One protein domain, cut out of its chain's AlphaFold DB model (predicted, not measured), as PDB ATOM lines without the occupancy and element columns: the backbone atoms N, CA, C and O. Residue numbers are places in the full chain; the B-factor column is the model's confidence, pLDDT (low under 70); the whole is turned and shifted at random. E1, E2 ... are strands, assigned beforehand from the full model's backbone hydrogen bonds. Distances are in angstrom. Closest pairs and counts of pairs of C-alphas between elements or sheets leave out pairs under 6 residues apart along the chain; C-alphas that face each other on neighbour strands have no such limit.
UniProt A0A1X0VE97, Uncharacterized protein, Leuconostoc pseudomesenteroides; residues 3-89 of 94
ATOM      1  N   ASN A   3      50.300 -47.801 -23.566       97.56
ATOM      2  CA  ASN A   3      50.187 -46.829 -24.647       97.56
ATOM      3  C   ASN A   3      51.565 -46.702 -25.319       97.56
ATOM      4  O   ASN A   3      52.500 -46.254 -24.644       97.56
ATOM      5  N   PRO A   4      51.722 -47.125 -26.585       97.19
ATOM      6  CA  PRO A   4      53.008 -47.081 -27.276       97.19
ATOM      7  C   PRO A   4      53.384 -45.670 -27.755       97.19
ATOM      8  O   PRO A   4      54.533 -45.445 -28.118       97.19
ATOM      9  N   GLU A   5      52.440 -44.728 -27.748       97.88
ATOM     10  CA  GLU A   5      52.631 -43.383 -28.286       97.88
ATOM     11  C   GLU A   5      53.083 -42.375 -27.224       97.88
ATOM     12  O   GLU A   5      52.977 -42.594 -26.014       97.88
ATOM     13  N   LEU A   6      53.532 -41.207 -27.690       95.94
ATOM     14  CA  LEU A   6      53.995 -40.101 -26.843       95.94
ATOM     15  C   LEU A   6      52.865 -39.191 -26.334       95.94
ATOM     16  O   LEU A   6      53.121 -38.266 -25.563       95.94
ATOM     17  N   TYR A   7      51.614 -39.452 -26.722       97.06
ATOM     18  CA  TYR A   7      50.461 -38.618 -26.382       97.06
ATOM     19  C   TYR A   7      49.442 -39.340 -25.507       97.06
ATOM     20  O   TYR A   7      49.219 -40.545 -25.630       97.06
ATOM     21  N   TYR A   8      48.759 -38.574 -24.649       97.56
ATOM     22  CA  TYR A   8      47.598 -39.069 -23.914       97.56
ATOM     23  C   TYR A   8      46.503 -39.507 -24.882       97.56
ATOM     24  O   TYR A   8      46.028 -38.710 -25.702       97.56
ATOM     25  N   ALA A   9      46.070 -40.752 -24.733       98.12
ATOM     26  CA  ALA A   9      44.961 -41.304 -25.487       98.12
ATOM     27  C   ALA A   9      43.631 -41.040 -24.772       98.12
ATOM     28  O   ALA A   9      43.576 -40.949 -23.540       98.12
ATOM     29  N   LYS A  10      42.569 -40.898 -25.569       98.25
ATOM     30  CA  LYS A  10      41.194 -40.672 -25.109       98.25
ATOM     31  C   LYS A  10      40.375 -41.939 -25.387       98.25
ATOM     32  O   LYS A  10      39.733 -42.014 -26.434       98.25
ATOM     33  N   PRO A  11      40.455 -42.944 -24.503       98.25
ATOM     34  CA  PRO A  11      39.860 -44.253 -24.738       98.25
ATOM     35  C   PRO A  11      38.332 -44.235 -24.642       98.25
ATOM     36  O   PRO A  11      37.726 -43.316 -24.076       98.25
ATOM     37  N   HIS A  12      37.738 -45.316 -25.129       98.69
ATOM     38  CA  HIS A  12      36.349 -45.673 -24.892       98.69
ATOM     39  C   HIS A  12      36.289 -46.925 -24.009       98.69
ATOM     40  O   HIS A  12      36.913 -47.944 -24.307       98.69
ATOM     41  N   PHE A  13      35.600 -46.814 -22.874       98.62
ATOM     42  CA  PHE A  13      35.456 -47.880 -21.886       98.62
ATOM     43  C   PHE A  13      34.062 -48.480 -21.973       98.62
ATOM     44  O   PHE A  13      33.084 -47.747 -21.860       98.62
ATOM     45  N   ILE A  14      33.979 -49.803 -22.074       98.44
ATOM     46  CA  ILE A  14      32.719 -50.549 -22.052       98.44
ATOM     47  C   ILE A  14      32.713 -51.376 -20.775       98.44
ATOM     48  O   ILE A  14      33.495 -52.316 -20.623       98.44
ATOM     49  N   ILE A  15      31.850 -51.014 -19.831       98.56
ATOM     50  CA  ILE A  15      31.768 -51.670 -18.527       98.56
ATOM     51  C   ILE A  15      30.489 -52.492 -18.481       98.56
ATOM     52  O   ILE A  15      29.398 -51.960 -18.689       98.56
ATOM     53  N   LYS A  16      30.615 -53.787 -18.189       98.38
ATOM     54  CA  LYS A  16      29.483 -54.695 -17.963       98.38
ATOM     55  C   LYS A  16      29.371 -54.979 -16.476       98.38
ATOM     56  O   LYS A  16      30.328 -55.444 -15.861       98.38
ATOM     57  N   GLY A  17      28.207 -54.718 -15.903       97.56
ATOM     58  CA  GLY A  17      27.970 -54.832 -14.469       97.56
ATOM     59  C   GLY A  17      26.683 -54.129 -14.063       97.56
ATOM     60  O   GLY A  17      25.981 -53.560 -14.899       97.56
ATOM     61  N   THR A  18      26.365 -54.175 -12.774       97.88
ATOM     62  CA  THR A  18      25.139 -53.587 -12.227       97.88
ATOM     63  C   THR A  18      25.428 -52.835 -10.928       97.88
ATOM     64  O   THR A  18      26.379 -53.144 -10.211       97.88
ATOM     65  N   GLY A  19      24.603 -51.836 -10.616       98.19
ATOM     66  CA  GLY A  19      24.723 -51.042  -9.396       98.19
ATOM     67  C   GLY A  19      25.795 -49.954  -9.474       98.19
ATOM     68  O   GLY A  19      25.977 -49.312 -10.508       98.19
ATOM     69  N   ALA A  20      26.450 -49.683  -8.346       98.50
ATOM     70  CA  ALA A  20      27.564 -48.742  -8.286       98.50
ATOM     71  C   ALA A  20      28.865 -49.438  -8.708       98.50
ATOM     72  O   ALA A  20      29.134 -50.551  -8.258       98.50
ATOM     73  N   ILE A  21      29.657 -48.780  -9.556       98.62
ATOM     74  CA  ILE A  21      30.920 -49.311 -10.081       98.62
ATOM     75  C   ILE A  21      31.976 -48.206 -10.052       98.62
ATOM     76  O   ILE A  21      31.727 -47.080 -10.490       98.62
ATOM     77  N   ASN A  22      33.173 -48.528  -9.572       98.50
ATOM     78  CA  ASN A  22      34.335 -47.649  -9.614       98.50
ATOM     79  C   ASN A  22      35.290 -48.093 -10.723       98.50
ATOM     80  O   ASN A  22      35.994 -49.093 -10.587       98.50
ATOM     81  N   LEU A  23      35.371 -47.307 -11.799       98.62
ATOM     82  CA  LEU A  23      36.427 -47.444 -12.799       98.62
ATOM     83  C   LEU A  23      37.693 -46.756 -12.278       98.62
ATOM     84  O   LEU A  23      37.703 -45.544 -12.074       98.62
ATOM     85  N   THR A  24      38.771 -47.510 -12.090       98.56
ATOM     86  CA  THR A  24      40.070 -46.979 -11.666       98.56
ATOM     87  C   THR A  24      41.051 -47.007 -12.830       98.56
ATOM     88  O   THR A  24      41.372 -48.075 -13.346       98.56
ATOM     89  N   VAL A  25      41.562 -45.838 -13.218       98.50
ATOM     90  CA  VAL A  25      42.595 -45.693 -14.255       98.50
ATOM     91  C   VAL A  25      43.804 -44.993 -13.652       98.50
ATOM     92  O   VAL A  25      43.705 -43.854 -13.204       98.50
ATOM     93  N   ASN A  26      44.955 -45.670 -13.611       97.69
ATOM     94  CA  ASN A  26      46.192 -45.151 -13.007       97.69
ATOM     95  C   ASN A  26      46.023 -44.633 -11.563       97.69
ATOM     96  O   ASN A  26      46.650 -43.650 -11.175       97.69
ATOM     97  N   GLY A  27      45.156 -45.276 -10.774       97.38
ATOM     98  CA  GLY A  27      44.840 -44.875  -9.397       97.38
ATOM     99  C   GLY A  27      43.802 -43.754  -9.272       97.38
ATOM    100  O   GLY A  27      43.397 -43.435  -8.157       97.38
ATOM    101  N   VAL A  28      43.329 -43.180 -10.383       97.56
ATOM    102  CA  VAL A  28      42.245 -42.189 -10.392       97.56
ATOM    103  C   VAL A  28      40.908 -42.901 -10.550       97.56
ATOM    104  O   VAL A  28      40.718 -43.672 -11.491       97.56
ATOM    105  N   VAL A  29      39.976 -42.630  -9.634       98.12
ATOM    106  CA  VAL A  29      38.663 -43.282  -9.585       98.12
ATOM    107  C   VAL A  29      37.602 -42.429 -10.274       98.12
ATOM    108  O   VAL A  29      37.374 -41.281  -9.897       98.12
ATOM    109  N   THR A  30      36.903 -43.030 -11.230       98.44
ATOM    110  CA  THR A  30      35.661 -42.528 -11.818       98.44
ATOM    111  C   THR A  30      34.493 -43.331 -11.256       98.44
ATOM    112  O   THR A  30      34.421 -44.546 -11.447       98.44
ATOM    113  N   LYS A  31      33.589 -42.659 -10.539       98.31
ATOM    114  CA  LYS A  31      32.438 -43.303  -9.894       98.31
ATOM    115  C   LYS A  31      31.244 -43.326 -10.840       98.31
ATOM    116  O   LYS A  31      30.842 -42.272 -11.333       98.31
ATOM    117  N   LEU A  32      30.670 -44.506 -11.031       98.38
ATOM    118  CA  LEU A  32      29.465 -44.747 -11.816       98.38
ATOM    119  C   LEU A  32      28.370 -45.249 -10.879       98.38
ATOM    120  O   LEU A  32      28.605 -46.109 -10.031       98.38
ATOM    121  N   THR A  33      27.173 -44.696 -11.005       98.31
ATOM    122  CA  THR A  33      26.037 -44.995 -10.127       98.31
ATOM    123  C   THR A  33      24.892 -45.596 -10.921       98.31
ATOM    124  O   THR A  33      24.690 -45.250 -12.079       98.31
ATOM    125  N   ASN A  34      24.118 -46.486 -10.297       97.50
ATOM    126  CA  ASN A  34      22.898 -47.050 -10.885       97.50
ATOM    127  C   ASN A  34      23.098 -47.628 -12.304       97.50
ATOM    128  O   ASN A  34      22.247 -47.460 -13.183       97.50
ATOM    129  N   VAL A  35      24.231 -48.300 -12.542       97.88
ATOM    130  CA  VAL A  35      24.488 -49.029 -13.789       97.88
ATOM    131  C   VAL A  35      23.482 -50.175 -13.892       97.88
ATOM    132  O   VAL A  35      23.261 -50.906 -12.928       97.88
ATOM    133  N   THR A  36      22.832 -50.310 -15.045       94.50
ATOM    134  CA  THR A  36      21.724 -51.263 -15.212       94.50
ATOM    135  C   THR A  36      22.213 -52.643 -15.641       94.50
ATOM    136  O   THR A  36      21.856 -53.633 -15.015       94.50
ATOM    137  N   THR A  37      23.022 -52.703 -16.698       96.00
ATOM    138  CA  THR A  37      23.584 -53.937 -17.290       96.00
ATOM    139  C   THR A  37      24.957 -53.668 -17.894       96.00
ATOM    140  O   THR A  37      25.894 -54.455 -17.747       96.00
ATOM    141  N   SER A  38      25.074 -52.528 -18.564       97.50
ATOM    142  CA  SER A  38      26.322 -51.957 -19.032       97.50
ATOM    143  C   SER A  38      26.267 -50.435 -18.994       97.50
ATOM    144  O   SER A  38      25.201 -49.827 -18.839       97.50
ATOM    145  N   ILE A  39      27.442 -49.833 -19.113       98.50
ATOM    146  CA  ILE A  39      27.630 -48.400 -19.282       98.50
ATOM    147  C   ILE A  39      28.915 -48.166 -20.072       98.50
ATOM    148  O   ILE A  39      29.910 -48.872 -19.897       98.50
ATOM    149  N   GLU A  40      28.872 -47.183 -20.953       98.50
ATOM    150  CA  GLU A  40      29.934 -46.847 -21.886       98.50
ATOM    151  C   GLU A  40      30.416 -45.425 -21.603       98.50
ATOM    152  O   GLU A  40      29.616 -44.492 -21.519       98.50
ATOM    153  N   LEU A  41      31.726 -45.274 -21.397       98.44
ATOM    154  CA  LEU A  41      32.404 -44.008 -21.108       98.44
ATOM    155  C   LEU A  41      33.311 -43.646 -22.282       98.44
ATOM    156  O   LEU A  41      34.383 -44.236 -22.445       98.44
ATOM    157  N   ASP A  42      32.915 -42.661 -23.084       98.31
ATOM    158  CA  ASP A  42      33.726 -42.174 -24.199       98.31
ATOM    159  C   ASP A  42      34.501 -40.916 -23.790       98.31
ATOM    160  O   ASP A  42      33.942 -39.827 -23.643       98.31
ATOM    161  N   SER A  43      35.816 -41.060 -23.633       98.19
ATOM    162  CA  SER A  43      36.686 -39.967 -23.184       98.19
ATOM    163  C   SER A  43      37.011 -38.964 -24.291       98.19
ATOM    164  O   SER A  43      37.455 -37.849 -24.003       98.19
ATOM    165  N   ALA A  44      36.823 -39.339 -25.561       97.31
ATOM    166  CA  ALA A  44      37.019 -38.448 -26.700       97.31
ATOM    167  C   ALA A  44      35.833 -37.495 -26.852       97.31
ATOM    168  O   ALA A  44      36.043 -36.289 -26.999       97.31
ATOM    169  N   LEU A  45      34.624 -38.047 -26.756       97.31
ATOM    170  CA  LEU A  45      33.356 -37.326 -26.848       97.31
ATOM    171  C   LEU A  45      32.907 -36.708 -25.515       97.31
ATOM    172  O   LEU A  45      32.007 -35.874 -25.516       97.31
ATOM    173  N   GLN A  46      33.527 -37.105 -24.400       97.31
ATOM    174  CA  GLN A  46      33.150 -36.703 -23.039       97.31
ATOM    175  C   GLN A  46      31.672 -36.986 -22.740       97.31
ATOM    176  O   GLN A  46      30.946 -36.137 -22.221       97.31
ATOM    177  N   THR A  47      31.228 -38.193 -23.086       98.00
ATOM    178  CA  THR A  47      29.845 -38.628 -22.888       98.00
ATOM    179  C   THR A  47      29.779 -40.025 -22.288       98.00
ATOM    180  O   THR A  47      30.669 -40.857 -22.484       98.00
ATOM    181  N   VAL A  48      28.692 -40.271 -21.570       98.50
ATOM    182  CA  VAL A  48      28.347 -41.538 -20.946       98.50
ATOM    183  C   VAL A  48      26.986 -41.978 -21.451       98.50
ATOM    184  O   VAL A  48      26.030 -41.194 -21.474       98.50
ATOM    185  N   TRP A  49      26.893 -43.229 -21.871       98.44
ATOM    186  CA  TRP A  49      25.681 -43.783 -22.464       98.44
ATOM    187  C   TRP A  49      25.638 -45.303 -22.298       98.44
ATOM    188  O   TRP A  49      26.545 -45.908 -21.733       98.44
ATOM    189  N   ARG A  50      24.556 -45.929 -22.751       97.50
ATOM    190  CA  ARG A  50      24.464 -47.386 -22.914       97.50
ATOM    191  C   ARG A  50      23.601 -47.726 -24.122       97.50
ATOM    192  O   ARG A  50      22.711 -46.946 -24.474       97.50
ATOM    193  N   MET A  51      23.810 -48.904 -24.701       96.12
ATOM    194  CA  MET A  51      22.825 -49.497 -25.606       96.12
ATOM    195  C   MET A  51      21.661 -50.108 -24.822       96.12
ATOM    196  O   MET A  51      21.853 -50.871 -23.874       96.12
ATOM    197  N   ASP A  52      20.443 -49.807 -25.258       94.06
ATOM    198  CA  ASP A  52      19.213 -50.506 -24.900       94.06
ATOM    199  C   ASP A  52      18.632 -51.141 -26.170       94.06
ATOM    200  O   ASP A  52      17.930 -50.500 -26.963       94.06
ATOM    201  N   GLY A  53      19.058 -52.374 -26.451       92.19
ATOM    202  CA  GLY A  53      18.884 -52.982 -27.768       92.19
ATOM    203  C   GLY A  53      19.617 -52.174 -28.844       92.19
ATOM    204  O   GLY A  53      20.843 -52.127 -28.857       92.19
ATOM    205  N   VAL A  54      18.866 -51.529 -29.739       93.88
ATOM    206  CA  VAL A  54      19.399 -50.649 -30.801       93.88
ATOM    207  C   VAL A  54      19.348 -49.160 -30.441       93.88
ATOM    208  O   VAL A  54      19.774 -48.323 -31.233       93.88
ATOM    209  N   THR A  55      18.822 -48.813 -29.265       96.31
ATOM    210  CA  THR A  55      18.646 -47.421 -28.833       96.31
ATOM    211  C   THR A  55      19.827 -46.974 -27.986       96.31
ATOM    212  O   THR A  55      20.215 -47.671 -27.053       96.31
ATOM    213  N   VAL A  56      20.365 -45.787 -28.258       96.94
ATOM    214  CA  VAL A  56      21.355 -45.146 -27.383       96.94
ATOM    215  C   VAL A  56      20.622 -44.394 -26.278       96.94
ATOM    216  O   VAL A  56      19.813 -43.507 -26.555       96.94
ATOM    217  N   VAL A  57      20.920 -44.723 -25.025       98.12
ATOM    218  CA  VAL A  57      20.375 -44.035 -23.849       98.12
ATOM    219  C   VAL A  57      21.478 -43.198 -23.221       98.12
ATOM    220  O   VAL A  57      22.557 -43.709 -22.926       98.12
ATOM    221  N   ASN A  58      21.217 -41.905 -23.019       97.94
ATOM    222  CA  ASN A  58      22.150 -41.025 -22.324       97.94
ATOM    223  C   ASN A  58      22.234 -41.395 -20.839       97.94
ATOM    224  O   ASN A  58      21.209 -41.551 -20.181       97.94
ATOM    225  N   GLU A  59      23.453 -41.486 -20.315       98.19
ATOM    226  CA  GLU A  59      23.728 -41.873 -18.930       98.19
ATOM    227  C   GLU A  59      24.736 -40.918 -18.261       98.19
ATOM    228  O   GLU A  59      25.353 -41.262 -17.255       98.19
ATOM    229  N   ASN A  60      24.898 -39.692 -18.780       97.81
ATOM    230  CA  ASN A  60      25.844 -38.697 -18.242       97.81
ATOM    231  C   ASN A  60      25.643 -38.438 -16.746       97.81
ATOM    232  O   ASN A  60      26.612 -38.317 -16.003       97.81
ATOM    233  N   ALA A  61      24.392 -38.421 -16.286       97.69
ATOM    234  CA  ALA A  61      24.060 -38.209 -14.880       97.69
ATOM    235  C   ALA A  61      24.537 -39.342 -13.946       97.69
ATOM    236  O   ALA A  61      24.555 -39.154 -12.730       97.69
ATOM    237  N   LYS A  62      24.912 -40.512 -14.482       97.94
ATOM    238  CA  LYS A  62      25.390 -41.653 -13.688       97.94
ATOM    239  C   LYS A  62      26.869 -41.564 -13.339       97.94
ATOM    240  O   LYS A  62      27.291 -42.244 -12.403       97.94
ATOM    241  N   MET A  63      27.643 -40.742 -14.043       97.88
ATOM    242  CA  MET A  63      29.042 -40.478 -13.722       97.88
ATOM    243  C   MET A  63      29.140 -39.320 -12.727       97.88
ATOM    244  O   MET A  63      28.542 -38.262 -12.914       97.88
ATOM    245  N   ALA A  64      29.915 -39.507 -11.658       94.94
ATOM    246  CA  ALA A  64      30.215 -38.416 -10.739       94.94
ATOM    247  C   ALA A  64      30.981 -37.288 -11.450       94.94
ATOM    248  O   ALA A  64      31.800 -37.543 -12.333       94.94
ATOM    249  N   ILE A  65      30.754 -36.042 -11.020       91.44
ATOM    250  CA  ILE A  65      31.430 -34.862 -11.571       91.44
ATOM    251  C   ILE A  65      32.950 -35.056 -11.491       91.44
ATOM    252  O   ILE A  65      33.503 -35.277 -10.412       91.44
ATOM    253  N   GLY A  66      33.620 -34.961 -12.636       91.50
ATOM    254  CA  GLY A  66      35.055 -35.173 -12.746       91.50
ATOM    255  C   GLY A  66      35.524 -35.229 -14.194       91.50
ATOM    256  O   GLY A  66      34.741 -35.093 -15.132       91.50
ATOM    257  N   ASN A  67      36.827 -35.426 -14.369       95.31
ATOM    258  CA  ASN A  67      37.428 -35.565 -15.690       95.31
ATOM    259  C   ASN A  67      37.208 -36.973 -16.246       95.31
ATOM    260  O   ASN A  67      37.266 -37.954 -15.506       95.31
ATOM    261  N   PHE A  68      37.045 -37.070 -17.566       97.88
ATOM    262  CA  PHE A  68      37.060 -38.363 -18.240       97.88
ATOM    263  C   PHE A  68      38.453 -39.011 -18.149       97.88
ATOM    264  O   PHE A  68      39.464 -38.309 -18.284       97.88
ATOM    265  N   PRO A  69      38.522 -40.334 -17.920       97.56
ATOM    266  CA  PRO A  69      39.782 -41.046 -17.769       97.56
ATOM    267  C   PRO A  69      40.630 -41.022 -19.047       97.56
ATOM    268  O   PRO A  69      40.131 -41.110 -20.161       97.56
ATOM    269  N   LEU A  70      41.950 -40.937 -18.880       98.25
ATOM    270  CA  LEU A  70      42.918 -40.900 -19.978       98.25
ATOM    271  C   LEU A  70      43.975 -41.987 -19.800       98.25
ATOM    272  O   LEU A  70      44.329 -42.339 -18.671       98.25
ATOM    273  N   LEU A  71      44.541 -42.454 -20.913       98.44
ATOM    274  CA  LEU A  71      45.709 -43.336 -20.895       98.44
ATOM    275  C   LEU A  71      46.967 -42.512 -21.177       98.44
ATOM    276  O   LEU A  71      47.113 -41.934 -22.255       98.44
ATOM    277  N   LYS A  72      47.880 -42.450 -20.205       98.06
ATOM    278  CA  LYS A  72      49.174 -41.763 -20.350       98.06
ATOM    279  C   LYS A  72      50.114 -42.552 -21.270       98.06
ATOM    280  O   LYS A  72      49.909 -43.757 -21.410       98.06
ATOM    281  N   PRO A  73      51.145 -41.927 -21.858       98.19
ATOM    282  CA  PRO A  73      52.243 -42.659 -22.495       98.19
ATOM    283  C   PRO A  73      52.821 -43.747 -21.575       98.19
ATOM    284  O   PRO A  73      52.967 -43.538 -20.366       98.19
ATOM    285  N   GLY A  74      53.138 -44.914 -22.139       98.06
ATOM    286  CA  GLY A  74      53.665 -46.060 -21.398       98.06
ATOM    287  C   GLY A  74      52.604 -46.862 -20.632       98.06
ATOM    288  O   GLY A  74      51.464 -47.029 -21.073       98.06
ATOM    289  N   THR A  75      52.994 -47.440 -19.494       98.31
ATOM    290  CA  THR A  75      52.157 -48.392 -18.744       98.31
ATOM    291  C   THR A  75      50.986 -47.714 -18.037       98.31
ATOM    292  O   THR A  75      51.154 -46.745 -17.292       98.31
ATOM    293  N   ASN A  76      49.803 -48.297 -18.222       98.50
ATOM    294  CA  ASN A  76      48.543 -47.923 -17.601       98.50
ATOM    295  C   ASN A  76      47.901 -49.116 -16.877       98.50
ATOM    296  O   ASN A  76      47.874 -50.242 -17.402       98.50
ATOM    297  N   THR A  77      47.335 -48.844 -15.701       98.38
ATOM    298  CA  THR A  77      46.454 -49.769 -14.974       98.38
ATOM    299  C   THR A  77      45.001 -49.358 -15.174       98.38
ATOM    300  O   THR A  77      44.677 -48.174 -15.107       98.38
ATOM    301  N   VAL A  78      44.138 -50.337 -15.446       98.44
ATOM    302  CA  VAL A  78      42.693 -50.155 -15.604       98.44
ATOM    303  C   VAL A  78      41.999 -51.295 -14.874       98.44
ATOM    304  O   VAL A  78      42.331 -52.456 -15.114       98.44
ATOM    305  N   SER A  79      41.058 -50.974 -13.995       98.38
ATOM    306  CA  SER A  79      40.252 -51.966 -13.283       98.38
ATOM    307  C   SER A  79      38.875 -51.419 -12.928       98.38
ATOM    308  O   SER A  79      38.682 -50.208 -12.822       98.38
ATOM    309  N   VAL A  80      37.931 -52.328 -12.710       98.62
ATOM    310  CA  VAL A  80      36.645 -52.058 -12.059       98.62
ATOM    311  C   VAL A  80      36.564 -52.882 -10.778       98.62
ATOM    312  O   VAL A  80      37.151 -53.961 -10.708       98.62
ATOM    313  N   ASP A  81      35.887 -52.367  -9.758       98.38
ATOM    314  CA  ASP A  81      35.658 -53.081  -8.492       98.38
ATOM    315  C   ASP A  81      34.517 -54.109  -8.574       98.38
ATOM    316  O   ASP A  81      34.464 -55.039  -7.771       98.38
ATOM    317  N   SER A  82      33.637 -53.971  -9.565       97.50
ATOM    318  CA  SER A  82      32.549 -54.896  -9.870       97.50
ATOM    319  C   SER A  82      32.348 -55.013 -11.382       97.50
ATOM    320  O   SER A  82      32.406 -54.018 -12.106       97.50
ATOM    321  N   GLY A  83      32.086 -56.232 -11.860       97.12
ATOM    322  CA  GLY A  83      31.855 -56.516 -13.276       97.12
ATOM    323  C   GLY A  83      33.136 -56.672 -14.099       97.12
ATOM    324  O   GLY A  83      34.161 -57.143 -13.605       97.12
ATOM    325  N   THR A  84      33.068 -56.315 -15.379       98.44
ATOM    326  CA  THR A  84      34.205 -56.358 -16.308       98.44
ATOM    327  C   THR A  84      34.315 -55.061 -17.096       98.44
ATOM    328  O   THR A  84      33.326 -54.360 -17.305       98.44
ATOM    329  N   VAL A  85      35.531 -54.740 -17.537       98.44
ATOM    330  CA  VAL A  85      35.816 -53.575 -18.375       98.44
ATOM    331  C   VAL A  85      36.565 -54.003 -19.627       98.44
ATOM    332  O   VAL A  85      37.588 -54.685 -19.557       98.44
ATOM    333  N   GLU A  86      36.049 -53.580 -20.771       98.38
ATOM    334  CA  GLU A  86      36.736 -53.597 -22.053       98.38
ATOM    335  C   GLU A  86      37.166 -52.169 -22.398       98.38
ATOM    336  O   GLU A  86      36.501 -51.197 -22.033       98.38
ATOM    337  N   VAL A  87      38.320 -52.033 -23.050       98.31
ATOM    338  CA  VAL A  87      38.919 -50.730 -23.339       98.31
ATOM    339  C   VAL A  87      39.333 -50.675 -24.796       98.31
ATOM    340  O   VAL A  87      40.221 -51.415 -25.217       98.31
ATOM    341  N   GLU A  88      38.748 -49.739 -25.530       98.25
ATOM    342  CA  GLU A  88      39.211 -49.311 -26.842       98.25
ATOM    343  C   GLU A  88      40.206 -48.150 -26.637       98.25
ATOM    344  O   GLU A  88      39.792 -47.038 -26.294       98.25
ATOM    345  N   PRO A  89      41.529 -48.360 -26.784       96.31
ATOM    346  CA  PRO A  89      42.492 -47.409 -26.230       96.31
ATOM    347  C   PRO A  89      42.638 -46.094 -27.007       96.31
ATOM    348  O   PRO A  89      42.951 -45.072 -26.400       96.31
TER     349      PRO A  89
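AT A GLANCE: This is residues 3 to 89 of the 94 residues of an uncharacterized protein of Leuconostoc pseudomesenteroides (UniProt A0A1X0VE97). Two antiparallel sheets sit partly face to face as a splayed sandwich: a strongly twisted sheet of five strands, E6 E5 E4 E1 E8, and a smaller one, E3 E2 E7. The long link of residues 59 to 77 runs from E6 past the open side between E3 and E4, then loops out beside residues 3 to 8 at one end of the long axis. The printed part has 87 residues and eight named strands, E1 to E8 in order, with no named helix; the class is all strand, though under half of the residues, 43, are in named elements. The whole is compact, with a radius of gyration of the C-alphas of 12.4 A and spans of 36 by 24 by 22 A.

IN THESE COORDINATES: In the larger sheet, E1 is residues 12 to 16, beginning at C-alpha 12 (36.349, -45.673, -24.892); E4 is 38 to 42, E5 47 to 52 with 16.1 A, E6 55 to 58, and E8 84 to 88, ending at C-alpha 88 (39.211, -49.311, -26.842). In the smaller, E2 is 19 to 25 and E3 28 to 35, each 19.3 A long, and E7 is 78 to 80.

HOW THE PARTS SIT: E1 and E8 are antiparallel at 161 degrees, with N 14 and O 86 2.9 A apart, within hydrogen-bond range. E4 and E1 pair through N 13 and O 41, 2.9 A. E4, E5 and E6 form a meander, each strand the antiparallel neighbour of the one before, with two hairpins: N 40 and O 49 are 2.8 A apart, N 52 and O 55 2.8 A. The hairpin E2 and E3 has N 23 and O 30 at 2.9 A; E2 and E7 have N 24 and O 79 at 2.8 A. The sheets' best planes are 33 degrees apart.

THE WHOLE: The C-alphas farthest apart, of Leu 6 and Gly 53, are 37.4 A apart. The printed part has no cut; the link E6 to E7 is long, the others tight. Mean pLDDT of the printed part is 97.5, and no printed residue is under 70.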